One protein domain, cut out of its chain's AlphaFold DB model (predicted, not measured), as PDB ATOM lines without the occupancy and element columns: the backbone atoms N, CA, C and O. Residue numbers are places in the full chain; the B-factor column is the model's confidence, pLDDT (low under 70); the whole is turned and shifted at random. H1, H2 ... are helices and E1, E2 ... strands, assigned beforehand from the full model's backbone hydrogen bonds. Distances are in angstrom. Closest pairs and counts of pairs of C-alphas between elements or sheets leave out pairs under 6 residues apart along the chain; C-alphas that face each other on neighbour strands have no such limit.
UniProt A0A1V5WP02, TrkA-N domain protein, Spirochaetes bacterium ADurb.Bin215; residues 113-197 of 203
ATOM      1  N   GLY A 113     -29.620 -50.695  38.326       84.19
ATOM      2  CA  GLY A 113     -28.228 -50.536  37.938       84.19
ATOM      3  C   GLY A 113     -27.723 -49.100  38.020       84.19
ATOM      4  O   GLY A 113     -28.428 -48.161  38.399       84.19
ATOM      5  N   LEU A 114     -26.465 -48.938  37.635       90.06
ATOM      6  CA  LEU A 114     -25.815 -47.650  37.492       90.06
ATOM      7  C   LEU A 114     -26.398 -46.909  36.293       90.06
ATOM      8  O   LEU A 114     -26.510 -47.449  35.195       90.06
ATOM      9  N   SER A 115     -26.720 -45.640  36.505       89.88
ATOM     10  CA  SER A 115     -27.135 -44.736  35.441       89.88
ATOM     11  C   SER A 115     -26.358 -43.433  35.535       89.88
ATOM     12  O   SER A 115     -26.023 -42.955  36.620       89.88
ATOM     13  N   VAL A 116     -26.053 -42.869  34.371       89.50
ATOM     14  CA  VAL A 116     -25.499 -41.522  34.259       89.50
ATOM     15  C   VAL A 116     -26.654 -40.596  33.917       89.50
ATOM     16  O   VAL A 116     -27.309 -40.773  32.890       89.50
ATOM     17  N   VAL A 117     -26.901 -39.610  34.776       90.25
ATOM     18  CA  VAL A 117     -27.955 -38.611  34.581       90.25
ATOM     19  C   VAL A 117     -27.356 -37.205  34.556       90.25
ATOM     20  O   VAL A 117     -26.372 -36.949  35.257       90.25
ATOM     21  N   PRO A 118     -27.924 -36.272  33.772       90.38
ATOM     22  CA  PRO A 118     -27.500 -34.880  33.814       90.38
ATOM     23  C   PRO A 118     -27.691 -34.282  35.211       90.38
ATOM     24  O   PRO A 118     -28.724 -34.491  35.851       90.38
ATOM     25  N   VAL A 119     -26.725 -33.481  35.661       90.06
ATOM     26  CA  VAL A 119     -26.863 -32.716  36.909       90.06
ATOM     27  C   VAL A 119     -27.961 -31.660  36.721       90.06
ATOM     28  O   VAL A 119     -27.881 -30.873  35.769       90.06
ATOM     29  N   PRO A 120     -28.981 -31.592  37.600       90.56
ATOM     30  CA  PRO A 120     -30.019 -30.578  37.482       90.56
ATOM     31  C   PRO A 120     -29.426 -29.171  37.601       90.56
ATOM     32  O   PRO A 120     -28.527 -28.921  38.405       90.56
ATOM     33  N   LYS A 121     -29.943 -28.232  36.799       88.88
ATOM     34  CA  LYS A 121     -29.349 -26.890  36.645       88.88
ATOM     35  C   LYS A 121     -29.204 -26.132  37.967       88.88
ATOM     36  O   LYS A 121     -28.256 -25.375  38.128       88.88
ATOM     37  N   GLU A 122     -30.124 -26.352  38.900       91.00
ATOM     38  CA  GLU A 122     -30.130 -25.735  40.228       91.00
ATOM     39  C   GLU A 122     -28.993 -26.200  41.149       91.00
ATOM     40  O   GLU A 122     -28.725 -25.522  42.134       91.00
ATOM     41  N   PHE A 123     -28.317 -27.311  40.833       89.88
ATOM     42  CA  PHE A 123     -27.166 -27.833  41.582       89.88
ATOM     43  C   PHE A 123     -25.824 -27.546  40.903       89.88
ATOM     44  O   PHE A 123     -24.771 -27.908  41.424       89.88
ATOM     45  N   ILE A 124     -25.820 -26.871  39.754       87.06
ATOM     46  CA  ILE A 124     -24.572 -26.445  39.118       87.06
ATOM     47  C   ILE A 124     -23.878 -25.420  40.030       87.06
ATOM     48  O   ILE A 124     -24.513 -24.486  40.509       87.06
ATOM     49  N   MET A 125     -22.571 -25.595  40.256       82.88
ATOM     50  CA  MET A 125     -21.731 -24.784  41.156       82.88
ATOM     51  C   MET A 125     -22.097 -24.863  42.647       82.88
ATOM     52  O   MET A 125     -21.512 -24.145  43.461       82.88
ATOM     53  N   ARG A 126     -23.023 -25.747  43.027       89.06
ATOM     54  CA  ARG A 126     -23.367 -26.018  44.426       89.06
ATOM     55  C   ARG A 126     -22.522 -27.165  44.993       89.06
ATOM     56  O   ARG A 126     -21.983 -27.946  44.208       89.06
ATOM     57  N   PRO A 127     -22.362 -27.267  46.324       91.06
ATOM     58  CA  PRO A 127     -21.678 -28.394  46.951       91.06
ATOM     59  C   PRO A 127     -22.303 -29.741  46.573       91.06
ATOM     60  O   PRO A 127     -23.527 -29.890  46.556       91.06
ATOM     61  N   PHE A 128     -21.460 -30.743  46.325       89.75
ATOM     62  CA  PHE A 128     -21.883 -32.099  45.969       89.75
ATOM     63  C   PHE A 128     -22.828 -32.723  47.005       89.75
ATOM     64  O   PHE A 128     -23.752 -33.447  46.644       89.75
ATOM     65  N   GLU A 129     -22.660 -32.403  48.292       92.12
ATOM     66  CA  GLU A 129     -23.558 -32.897  49.344       92.12
ATOM     67  C   GLU A 129     -25.020 -32.473  49.158       92.12
ATOM     68  O   GLU A 129     -25.930 -33.223  49.510       92.12
ATOM     69  N   GLU A 130     -25.266 -31.303  48.566       93.50
ATOM     70  CA  GLU A 130     -26.624 -30.824  48.319       93.50
ATOM     71  C   GLU A 130     -27.282 -31.593  47.169       93.50
ATOM     72  O   GLU A 130     -28.485 -31.860  47.220       93.50
ATOM     73  N   LEU A 131     -26.486 -32.000  46.174       93.31
ATOM     74  CA  LEU A 131     -26.923 -32.895  45.106       93.31
ATOM     75  C   LEU A 131     -27.284 -34.273  45.676       93.31
ATOM     76  O   LEU A 131     -28.369 -34.777  45.395       93.31
ATOM     77  N   CYS A 132     -26.429 -34.852  46.527       93.44
ATOM     78  CA  CYS A 132     -26.728 -36.121  47.201       93.44
ATOM     79  C   CYS A 132     -28.022 -36.028  48.017       93.44
ATOM     80  O   CYS A 132     -28.933 -36.831  47.829       93.44
ATOM     81  N   ALA A 133     -28.155 -34.986  48.844       94.06
ATOM     82  CA  ALA A 133     -29.333 -34.780  49.679       94.06
ATOM     83  C   ALA A 133     -30.630 -34.605  48.866       94.06
ATOM     84  O   ALA A 133     -31.713 -34.926  49.359       94.06
ATOM     85  N   HIS A 134     -30.551 -34.081  47.640       94.50
ATOM     86  CA  HIS A 134     -31.697 -33.990  46.737       94.50
ATOM     87  C   HIS A 134     -32.136 -35.367  46.219       94.50
ATOM     88  O   HIS A 134     -33.324 -35.692  46.278       94.50
ATOM     89  N   PHE A 135     -31.195 -36.185  45.743       93.62
ATOM     90  CA  PHE A 135     -31.483 -37.533  45.243       93.62
ATOM     91  C   PHE A 135     -31.989 -38.463  46.354       93.62
ATOM     92  O   PHE A 135     -32.986 -39.160  46.152       93.62
ATOM     93  N   ASP A 136     -31.398 -38.375  47.549       92.81
ATOM     94  CA  ASP A 136     -31.848 -39.122  48.726       92.81
ATOM     95  C   ASP A 136     -33.287 -38.741  49.113       92.81
ATOM     96  O   ASP A 136     -34.132 -39.602  49.351       92.81
ATOM     97  N   ARG A 137     -33.603 -37.437  49.133       94.06
ATOM     98  CA  ARG A 137     -34.931 -36.934  49.533       94.06
ATOM     99  C   ARG A 137     -36.029 -37.265  48.527       94.06
ATOM    100  O   ARG A 137     -37.170 -37.479  48.921       94.06
ATOM    101  N   THR A 138     -35.704 -37.253  47.239       93.12
ATOM    102  CA  THR A 138     -36.654 -37.576  46.164       93.12
ATOM    103  C   THR A 138     -36.834 -39.082  45.976       93.12
ATOM    104  O   THR A 138     -37.768 -39.494  45.294       93.12
ATOM    105  N   GLY A 139     -35.961 -39.903  46.574       89.62
ATOM    106  CA  GLY A 139     -35.934 -41.347  46.354       89.62
ATOM    107  C   GLY A 139     -35.506 -41.727  44.933       89.62
ATOM    108  O   GLY A 139     -35.784 -42.839  44.493       89.62
ATOM    109  N   ALA A 140     -34.858 -40.810  44.205       88.62
ATOM    110  CA  ALA A 140     -34.453 -41.015  42.814       88.62
ATOM    111  C   ALA A 140     -33.231 -41.940  42.675       88.62
ATOM    112  O   ALA A 140     -32.979 -42.465  41.592       88.62
ATOM    113  N   GLY A 141     -32.474 -42.148  43.755       90.44
ATOM    114  CA  GLY A 141     -31.323 -43.045  43.792       90.44
ATOM    115  C   GLY A 141     -30.234 -42.559  44.742       90.44
ATOM    116  O   GLY A 141     -30.422 -41.581  45.458       90.44
ATOM    117  N   ILE A 142     -29.089 -43.242  44.719       91.44
ATOM    118  CA  ILE A 142     -27.899 -42.882  45.498       91.44
ATOM    119  C   ILE A 142     -26.849 -42.322  44.541       91.44
ATOM    120  O   ILE A 142     -26.440 -42.992  43.591       91.44
ATOM    121  N   VAL A 143     -26.387 -41.100  44.805       92.69
ATOM    122  CA  VAL A 143     -25.328 -40.468  44.012       92.69
ATOM    123  C   VAL A 143     -23.972 -40.979  44.491       92.69
ATOM    124  O   VAL A 143     -23.575 -40.743  45.630       92.69
ATOM    125  N   ILE A 144     -23.243 -41.669  43.615       91.94
ATOM    126  CA  ILE A 144     -21.928 -42.251  43.937       91.94
ATOM    127  C   ILE A 144     -20.743 -41.409  43.439       91.94
ATOM    128  O   ILE A 144     -19.602 -41.638  43.843       91.94
ATOM    129  N   GLY A 145     -20.986 -40.441  42.554       92.38
ATOM    130  CA  GLY A 145     -19.933 -39.621  41.965       92.38
ATOM    131  C   GLY A 145     -20.423 -38.694  40.859       92.38
ATOM    132  O   GLY A 145     -21.620 -38.589  40.595       92.38
ATOM    133  N   LEU A 146     -19.465 -38.033  40.214       91.44
ATOM    134  CA  LEU A 146     -19.662 -37.150  39.067       91.44
ATOM    135  C   LEU A 146     -18.890 -37.681  37.857       91.44
ATOM    136  O   LEU A 146     -17.848 -38.322  38.004       91.44
ATOM    137  N   LEU A 147     -19.391 -37.387  36.660       90.12
ATOM    138  CA  LEU A 147     -18.731 -37.713  35.400       90.12
ATOM    139  C   LEU A 147     -18.467 -36.421  34.623       90.12
ATOM    140  O   LEU A 147     -19.387 -35.798  34.105       90.12
ATOM    141  N   GLU A 148     -17.218 -35.984  34.562       86.31
ATOM    142  CA  GLU A 148     -16.832 -34.772  33.842       86.31
ATOM    143  C   GLU A 148     -16.565 -35.069  32.354       86.31
ATOM    144  O   GLU A 148     -16.180 -36.177  31.978       86.31
ATOM    145  N   ASN A 149     -16.735 -34.055  31.497       84.69
ATOM    146  CA  ASN A 149     -16.426 -34.115  30.059       84.69
ATOM    147  C   ASN A 149     -17.125 -35.272  29.316       84.69
ATOM    148  O   ASN A 149     -16.507 -35.979  28.519       84.69
ATOM    149  N   THR A 150     -18.410 -35.487  29.594       85.25
ATOM    150  CA  THR A 150     -19.227 -36.481  28.887       85.25
ATOM    151  C   THR A 150     -19.519 -36.064  27.453       85.25
ATOM    152  O   THR A 150     -19.659 -34.877  27.160       85.25
ATOM    153  N   GLY A 151     -19.717 -37.049  26.580       86.31
ATOM    154  CA  GLY A 151     -20.018 -36.817  25.168       86.31
ATOM    155  C   GLY A 151     -18.756 -36.702  24.314       86.31
ATOM    156  O   GLY A 151     -17.665 -37.066  24.749       86.31
ATOM    157  N   ASN A 152     -18.911 -36.254  23.066       90.06
ATOM    158  CA  ASN A 152     -17.808 -36.237  22.105       90.06
ATOM    159  C   ASN A 152     -16.714 -35.235  22.522       90.06
ATOM    160  O   ASN A 152     -16.986 -34.049  22.737       90.06
ATOM    161  N   TYR A 153     -15.468 -35.707  22.564       87.19
ATOM    162  CA  TYR A 153     -14.297 -34.938  22.980       87.19
ATOM    163  C   TYR A 153     -14.129 -33.632  22.200       87.19
ATOM    164  O   TYR A 153     -13.844 -32.586  22.782       87.19
ATOM    165  N   PHE A 154     -14.288 -33.676  20.874       87.75
ATOM    166  CA  PHE A 154     -14.055 -32.520  20.014       87.75
ATOM    167  C   PHE A 154     -15.053 -31.393  20.304       87.75
ATOM    168  O   PHE A 154     -14.642 -30.241  20.459       87.75
ATOM    169  N   LEU A 155     -16.338 -31.730  20.454       87.44
ATOM    170  CA  LEU A 155     -17.383 -30.773  20.823       87.44
ATOM    171  C   LEU A 155     -17.127 -30.175  22.212       87.44
ATOM    172  O   LEU A 155     -17.103 -28.952  22.361       87.44
ATOM    173  N   ARG A 156     -16.830 -31.016  23.213       86.38
ATOM    174  CA  ARG A 156     -16.516 -30.557  24.580       86.38
ATOM    175  C   ARG A 156     -15.294 -29.639  24.613       86.38
ATOM    176  O   ARG A 156     -15.308 -28.608  25.281       86.38
ATOM    177  N   LYS A 157     -14.251 -29.969  23.849       85.38
ATOM    178  CA  LYS A 157     -13.045 -29.143  23.721       85.38
ATOM    179  C   LYS A 157     -13.356 -27.785  23.100       85.38
ATOM    180  O   LYS A 157     -12.842 -26.779  23.578       85.38
ATOM    181  N   GLN A 158     -14.186 -27.735  22.058       86.81
ATOM    182  CA  GLN A 158     -14.580 -26.476  21.424       86.81
ATOM    183  C   GLN A 158     -15.388 -25.584  22.379       86.81
ATOM    184  O   GLN A 158     -15.102 -24.389  22.482       86.81
ATOM    185  N   GLU A 159     -16.339 -26.164  23.116       84.94
ATOM    186  CA  GLU A 159     -17.101 -25.462  24.156       84.94
ATOM    187  C   GLU A 159     -16.170 -24.896  25.238       84.94
ATOM    188  O   GLU A 159     -16.202 -23.697  25.519       84.94
ATOM    189  N   ALA A 160     -15.268 -25.720  25.773       82.62
ATOM    190  CA  ALA A 160     -14.345 -25.312  26.827       82.62
ATOM    191  C   ALA A 160     -13.338 -24.242  26.367       82.62
ATOM    192  O   ALA A 160     -13.005 -23.339  27.132       82.62
ATOM    193  N   LEU A 161     -12.871 -24.297  25.112       84.75
ATOM    194  CA  LEU A 161     -12.038 -23.240  24.525       84.75
ATOM    195  C   LEU A 161     -12.803 -21.916  24.414       84.75
ATOM    196  O   LEU A 161     -12.250 -20.868  24.747       84.75
ATOM    197  N   SER A 162     -14.065 -21.961  23.979       84.12
ATOM    198  CA  SER A 162     -14.916 -20.771  23.894       84.12
ATOM    199  C   SER A 162     -15.159 -20.151  25.271       84.12
ATOM    200  O   SER A 162     -15.127 -18.932  25.411       84.12
ATOM    201  N   GLU A 163     -15.374 -20.969  26.302       82.00
ATOM    202  CA  GLU A 163     -15.550 -20.495  27.677       82.00
ATOM    203  C   GLU A 163     -14.257 -19.926  28.272       82.00
ATOM    204  O   GLU A 163     -14.284 -18.848  28.865       82.00
ATOM    205  N   ALA A 164     -13.118 -20.587  28.051       79.06
ATOM    206  CA  ALA A 164     -11.814 -20.149  28.552       79.06
ATOM    207  C   ALA A 164     -11.396 -18.763  28.028       79.06
ATOM    208  O   ALA A 164     -10.703 -18.033  28.733       79.06
ATOM    209  N   GLN A 165     -11.818 -18.398  26.813       80.19
ATOM    210  CA  GLN A 165     -11.494 -17.118  26.170       80.19
ATOM    211  C   GLN A 165     -12.385 -15.948  26.610       80.19
ATOM    212  O   GLN A 165     -12.055 -14.802  26.323       80.19
ATOM    213  N   LYS A 166     -13.502 -16.203  27.304       83.88
ATOM    214  CA  LYS A 166     -14.411 -15.142  27.782       83.88
ATOM    215  C   LYS A 166     -13.865 -14.382  28.995       83.88
ATOM    216  O   LYS A 166     -14.489 -13.419  29.432       83.88
ATOM    217  N   ASN A 167     -12.741 -14.822  29.559       76.00
ATOM    218  CA  ASN A 167     -12.163 -14.221  30.751       76.00
ATOM    219  C   ASN A 167     -11.356 -12.948  30.401       76.00
ATOM    220  O   ASN A 167     -10.523 -12.997  29.495       76.00
ATOM    221  N   PRO A 168     -11.586 -11.817  31.094       73.69
ATOM    222  CA  PRO A 168     -10.856 -10.572  30.855       73.69
ATOM    223  C   PRO A 168      -9.374 -10.603  31.286       73.69
ATOM    224  O   PRO A 168      -8.612  -9.753  30.829       73.69
ATOM    225  N   ASP A 169      -8.943 -11.547  32.132       83.69
ATOM    226  CA  ASP A 169      -7.548 -11.689  32.572       83.69
ATOM    227  C   ASP A 169      -6.765 -12.676  31.687       83.69
ATOM    228  O   ASP A 169      -7.012 -13.884  31.672       83.69
ATOM    229  N   VAL A 170      -5.745 -12.163  30.995       78.00
ATOM    230  CA  VAL A 170      -4.851 -12.933  30.113       78.00
ATOM    231  C   VAL A 170      -4.160 -14.093  30.843       78.00
ATOM    232  O   VAL A 170      -3.971 -15.162  30.258       78.00
ATOM    233  N   THR A 171      -3.798 -13.925  32.114       80.12
ATOM    234  CA  THR A 171      -3.130 -14.967  32.911       80.12
ATOM    235  C   THR A 171      -4.081 -16.128  33.187       80.12
ATOM    236  O   THR A 171      -3.710 -17.297  33.034       80.12
ATOM    237  N   GLU A 172      -5.334 -15.820  33.529       80.38
ATOM    238  CA  GLU A 172      -6.374 -16.830  33.722       80.38
ATOM    239  C   GLU A 172      -6.746 -17.519  32.407       80.38
ATOM    240  O   GLU A 172      -6.889 -18.742  32.388       80.38
ATOM    241  N   VAL A 173      -6.807 -16.784  31.290       75.94
ATOM    242  CA  VAL A 173      -7.007 -17.369  29.953       75.94
ATOM    243  C   VAL A 173      -5.922 -18.406  29.652       75.94
ATOM    244  O   VAL A 173      -6.240 -19.537  29.282       75.94
ATOM    245  N   VAL A 174      -4.639 -18.078  29.853       78.38
ATOM    246  CA  VAL A 174      -3.528 -19.016  29.602       78.38
ATOM    247  C   VAL A 174      -3.640 -20.265  30.482       78.38
ATOM    248  O   VAL A 174      -3.443 -21.383  29.994       78.38
ATOM    249  N   ASN A 175      -3.983 -20.104  31.759       78.75
ATOM    250  CA  ASN A 175      -4.161 -21.231  32.676       78.75
ATOM    251  C   ASN A 175      -5.358 -22.111  32.288       78.75
ATOM    252  O   ASN A 175      -5.241 -23.339  32.279       78.75
ATOM    253  N   ASN A 176      -6.477 -21.510  31.888       78.81
ATOM    254  CA  ASN A 176      -7.645 -22.239  31.402       78.81
ATOM    255  C   ASN A 176      -7.323 -23.016  30.117       78.81
ATOM    256  O   ASN A 176      -7.655 -24.195  30.013       78.81
ATOM    257  N   LEU A 177      -6.580 -22.417  29.179       79.06
ATOM    258  CA  LEU A 177      -6.144 -23.091  27.952       79.06
ATOM    259  C   LEU A 177      -5.231 -24.296  28.224       79.06
ATOM    260  O   LEU A 177      -5.337 -25.305  27.524       79.06
ATOM    261  N   LYS A 178      -4.354 -24.228  29.238       80.50
ATOM    262  CA  LYS A 178      -3.551 -25.389  29.665       80.50
ATOM    263  C   LYS A 178      -4.445 -26.529  30.159       80.50
ATOM    264  O   LYS A 178      -4.281 -27.656  29.705       80.50
ATOM    265  N   ARG A 179      -5.445 -26.227  30.993       80.06
ATOM    266  CA  ARG A 179      -6.396 -27.226  31.514       80.06
ATOM    267  C   ARG A 179      -7.206 -27.898  30.403       80.06
ATOM    268  O   ARG A 179      -7.408 -29.106  30.446       80.06
ATOM    269  N   VAL A 180      -7.615 -27.149  29.376       79.69
ATOM    270  CA  VAL A 180      -8.342 -27.716  28.224       79.69
ATOM    271  C   VAL A 180      -7.473 -28.691  27.414       79.69
ATOM    272  O   VAL A 180      -7.997 -29.647  26.844       79.69
ATOM    273  N   LYS A 181      -6.143 -28.510  27.376       77.50
ATOM    274  CA  LYS A 181      -5.236 -29.467  26.714       77.50
ATOM    275  C   LYS A 181      -5.140 -30.806  27.445       77.50
ATOM    276  O   LYS A 181      -4.945 -31.821  26.789       77.50
ATOM    277  N   GLU A 182      -5.282 -30.798  28.766       80.50
ATOM    278  CA  GLU A 182      -5.197 -31.988  29.623       80.50
ATOM    279  C   GLU A 182      -6.552 -32.688  29.822       80.50
ATOM    280  O   GLU A 182      -6.633 -33.702  30.515       80.50
ATOM    281  N   MET A 183      -7.618 -32.159  29.210       81.75
ATOM    282  CA  MET A 183      -8.968 -32.703  29.303       81.75
ATOM    283  C   MET A 183      -9.025 -34.154  28.808       81.75
ATOM    284  O   MET A 183      -8.512 -34.475  27.734       81.75
ATOM    285  N   LYS A 184      -9.712 -35.006  29.572       82.00
ATOM    286  CA  LYS A 184     -10.019 -36.397  29.217       82.00
ATOM    287  C   LYS A 184     -11.526 -36.589  29.120       82.00
ATOM    288  O   LYS A 184     -12.258 -36.044  29.946       82.00
ATOM    289  N   SER A 185     -11.966 -37.367  28.136       85.56
ATOM    290  CA  SER A 185     -13.368 -37.764  27.982       85.56
ATOM    291  C   SER A 185     -13.826 -38.635  29.150       85.56
ATOM    292  O   SER A 185     -13.046 -39.446  29.651       85.56
ATOM    293  N   ASN A 186     -15.092 -38.481  29.549       86.81
ATOM    294  CA  ASN A 186     -15.761 -39.318  30.554       86.81
ATOM    295  C   ASN A 186     -14.949 -39.475  31.857       86.81
ATOM    296  O   ASN A 186     -14.761 -40.576  32.378       86.81
ATOM    297  N   GLN A 187     -14.425 -38.371  32.384       86.19
ATOM    298  CA  GLN A 187     -13.578 -38.396  33.568       86.19
ATOM    299  C   GLN A 187     -14.414 -38.632  34.831       86.19
ATOM    300  O   GLN A 187     -15.167 -37.770  35.278       86.19
ATOM    301  N   THR A 188     -14.266 -39.813  35.428       88.00
ATOM    302  CA  THR A 188     -14.985 -40.206  36.646       88.00
ATOM    303  C   THR A 188     -14.372 -39.575  37.895       88.00
ATOM    304  O   THR A 188     -13.174 -39.727  38.143       88.00
ATOM    305  N   VAL A 189     -15.210 -38.968  38.733       88.19
ATOM    306  CA  VAL A 189     -14.878 -38.512  40.087       88.19
ATOM    307  C   VAL A 189     -15.800 -39.241  41.064       88.19
ATOM    308  O   VAL A 189     -16.925 -38.815  41.321       88.19
ATOM    309  N   LEU A 190     -15.343 -40.392  41.559       88.38
ATOM    310  CA  LEU A 190     -16.091 -41.215  42.513       88.38
ATOM    311  C   LEU A 190     -15.905 -40.694  43.936       88.38
ATOM    312  O   LEU A 190     -14.792 -40.329  44.305       88.38
ATOM    313  N   ALA A 191     -16.988 -40.694  44.718       85.12
ATOM    314  CA  ALA A 191     -17.016 -40.229  46.108       85.12
ATOM    315  C   ALA A 191     -16.225 -38.916  46.340       85.12
ATOM    316  O   ALA A 191     -15.305 -38.895  47.162       85.12
ATOM    317  N   PRO A 192     -16.541 -37.827  45.606       82.56
ATOM    318  CA  PRO A 192     -15.851 -36.552  45.781       82.56
ATOM    319  C   PRO A 192     -16.028 -36.011  47.204       82.56
ATOM    320  O   PRO A 192     -16.998 -36.327  47.899       82.56
ATOM    321  N   GLU A 193     -15.108 -35.142  47.627       80.44
ATOM    322  CA  GLU A 193     -15.281 -34.390  48.868       80.44
ATOM    323  C   GLU A 193     -16.588 -33.588  48.836       80.44
ATOM    324  O   GLU A 193     -16.972 -33.020  47.812       80.44
ATOM    325  N   LYS A 194     -17.259 -33.504  49.987       75.56
ATOM    326  CA  LYS A 194     -18.584 -32.875  50.120       75.56
ATOM    327  C   LYS A 194     -18.628 -31.418  49.646       75.56
ATOM    328  O   LYS A 194     -19.666 -30.958  49.175       75.56
ATOM    329  N   SER A 195     -17.501 -30.717  49.755       71.44
ATOM    330  CA  SER A 195     -17.309 -29.315  49.377       71.44
ATOM    331  C   SER A 195     -17.062 -29.096  47.880       71.44
ATOM    332  O   SER A 195     -17.104 -27.949  47.429       71.44
ATOM    333  N   ILE A 196     -16.795 -30.150  47.097       75.69
ATOM    334  CA  ILE A 196     -16.543 -30.017  45.658       75.69
ATOM    335  C   ILE A 196     -17.821 -29.546  44.966       75.69
ATOM    336  O   ILE A 196     -18.904 -30.085  45.181       75.69
ATOM    337  N   GLN A 197     -17.682 -28.531  44.117       73.31
ATOM    338  CA  GLN A 197     -18.790 -27.983  43.345       73.31
ATOM    339  C   GLN A 197     -19.170 -28.915  42.191       73.31
ATOM    340  O   GLN A 197     -18.314 -29.280  41.381       73.31
TER     341      GLN A 197
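This is residues 113 to 197 of the 203 residues of the protein "TrkA-N domain protein" of Spirochaetes bacterium ADurb.Bin215 (UniProt A0A1V5WP02). A small ribbon of two antiparallel strands, E1 and E2, forms the waist of an elongated, dumbbell-like model, with a helical hairpin of H2 and H3 side by side at one end and the single helix H1 at the other. The unnamed stretch 113 to 127 lies toward the H1 end. The printed part has 85 residues, with three named helices and two named strands in the order H1, E1, H2, H3, E2; the sheet order is E1 - E2, and the class is mostly helix. The whole is loose, with a radius of gyration of the C-alphas of 15.0 A and spans of 44 by 25 by 20 A.

Strand E1 is residues 145 to 148, 10.0 A from first to last C-alpha, and strand E2 is residues 187 to 190, 9.7 A. Helix H2 is residues 153 to 164, 16.0 A, and helix H3 is residues 170 to 181, 16.9 A. Helix H1 is residues 128 to 138, 15.8 A; its first C-alpha, of Phe 128, is at (-21.883, -32.099, 45.969). C-alpha 170, where H3 begins, is at (-4.851, -12.933, 30.113), and C-alpha 190, where E2 ends, is at (-16.091, -41.215, 42.513).

E1 and E2 are antiparallel neighbours, with 166 degrees between their directions. The C-alphas of Gly 145 and Leu 190 face each other at 4.2 A. N 146 and O 189 are within hydrogen-bond range at 2.9 A, and so are N 187 and O 148 at 2.8 A. H2 and H3 touch and form a helical hairpin; their closest C-alphas are those of Ala 164 and Asn 176, 5.5 A apart. They run opposite ways at a shallow tilt of 9 degrees. H1 touches no helix, and it is apart from H2, H3 and E2. E1 is apart from H3, and H2 is apart from E2. In H1, H2 and H3 every O i to N i+4 pair is within hydrogen-bond range.

The two C-alphas farthest apart are those of Gly 139 and Val 170, 45.1 A. The printed part runs from residue 113 to 197 of a full chain of 203 residues and has no cut. The links E1 to H2, H2 to H3 and H3 to E2 are tight, the link H1 to E1 is short, and no link is long. The mean pLDDT of the printed part is 85.7, that of H3 is 79, and no printed residue is under 70.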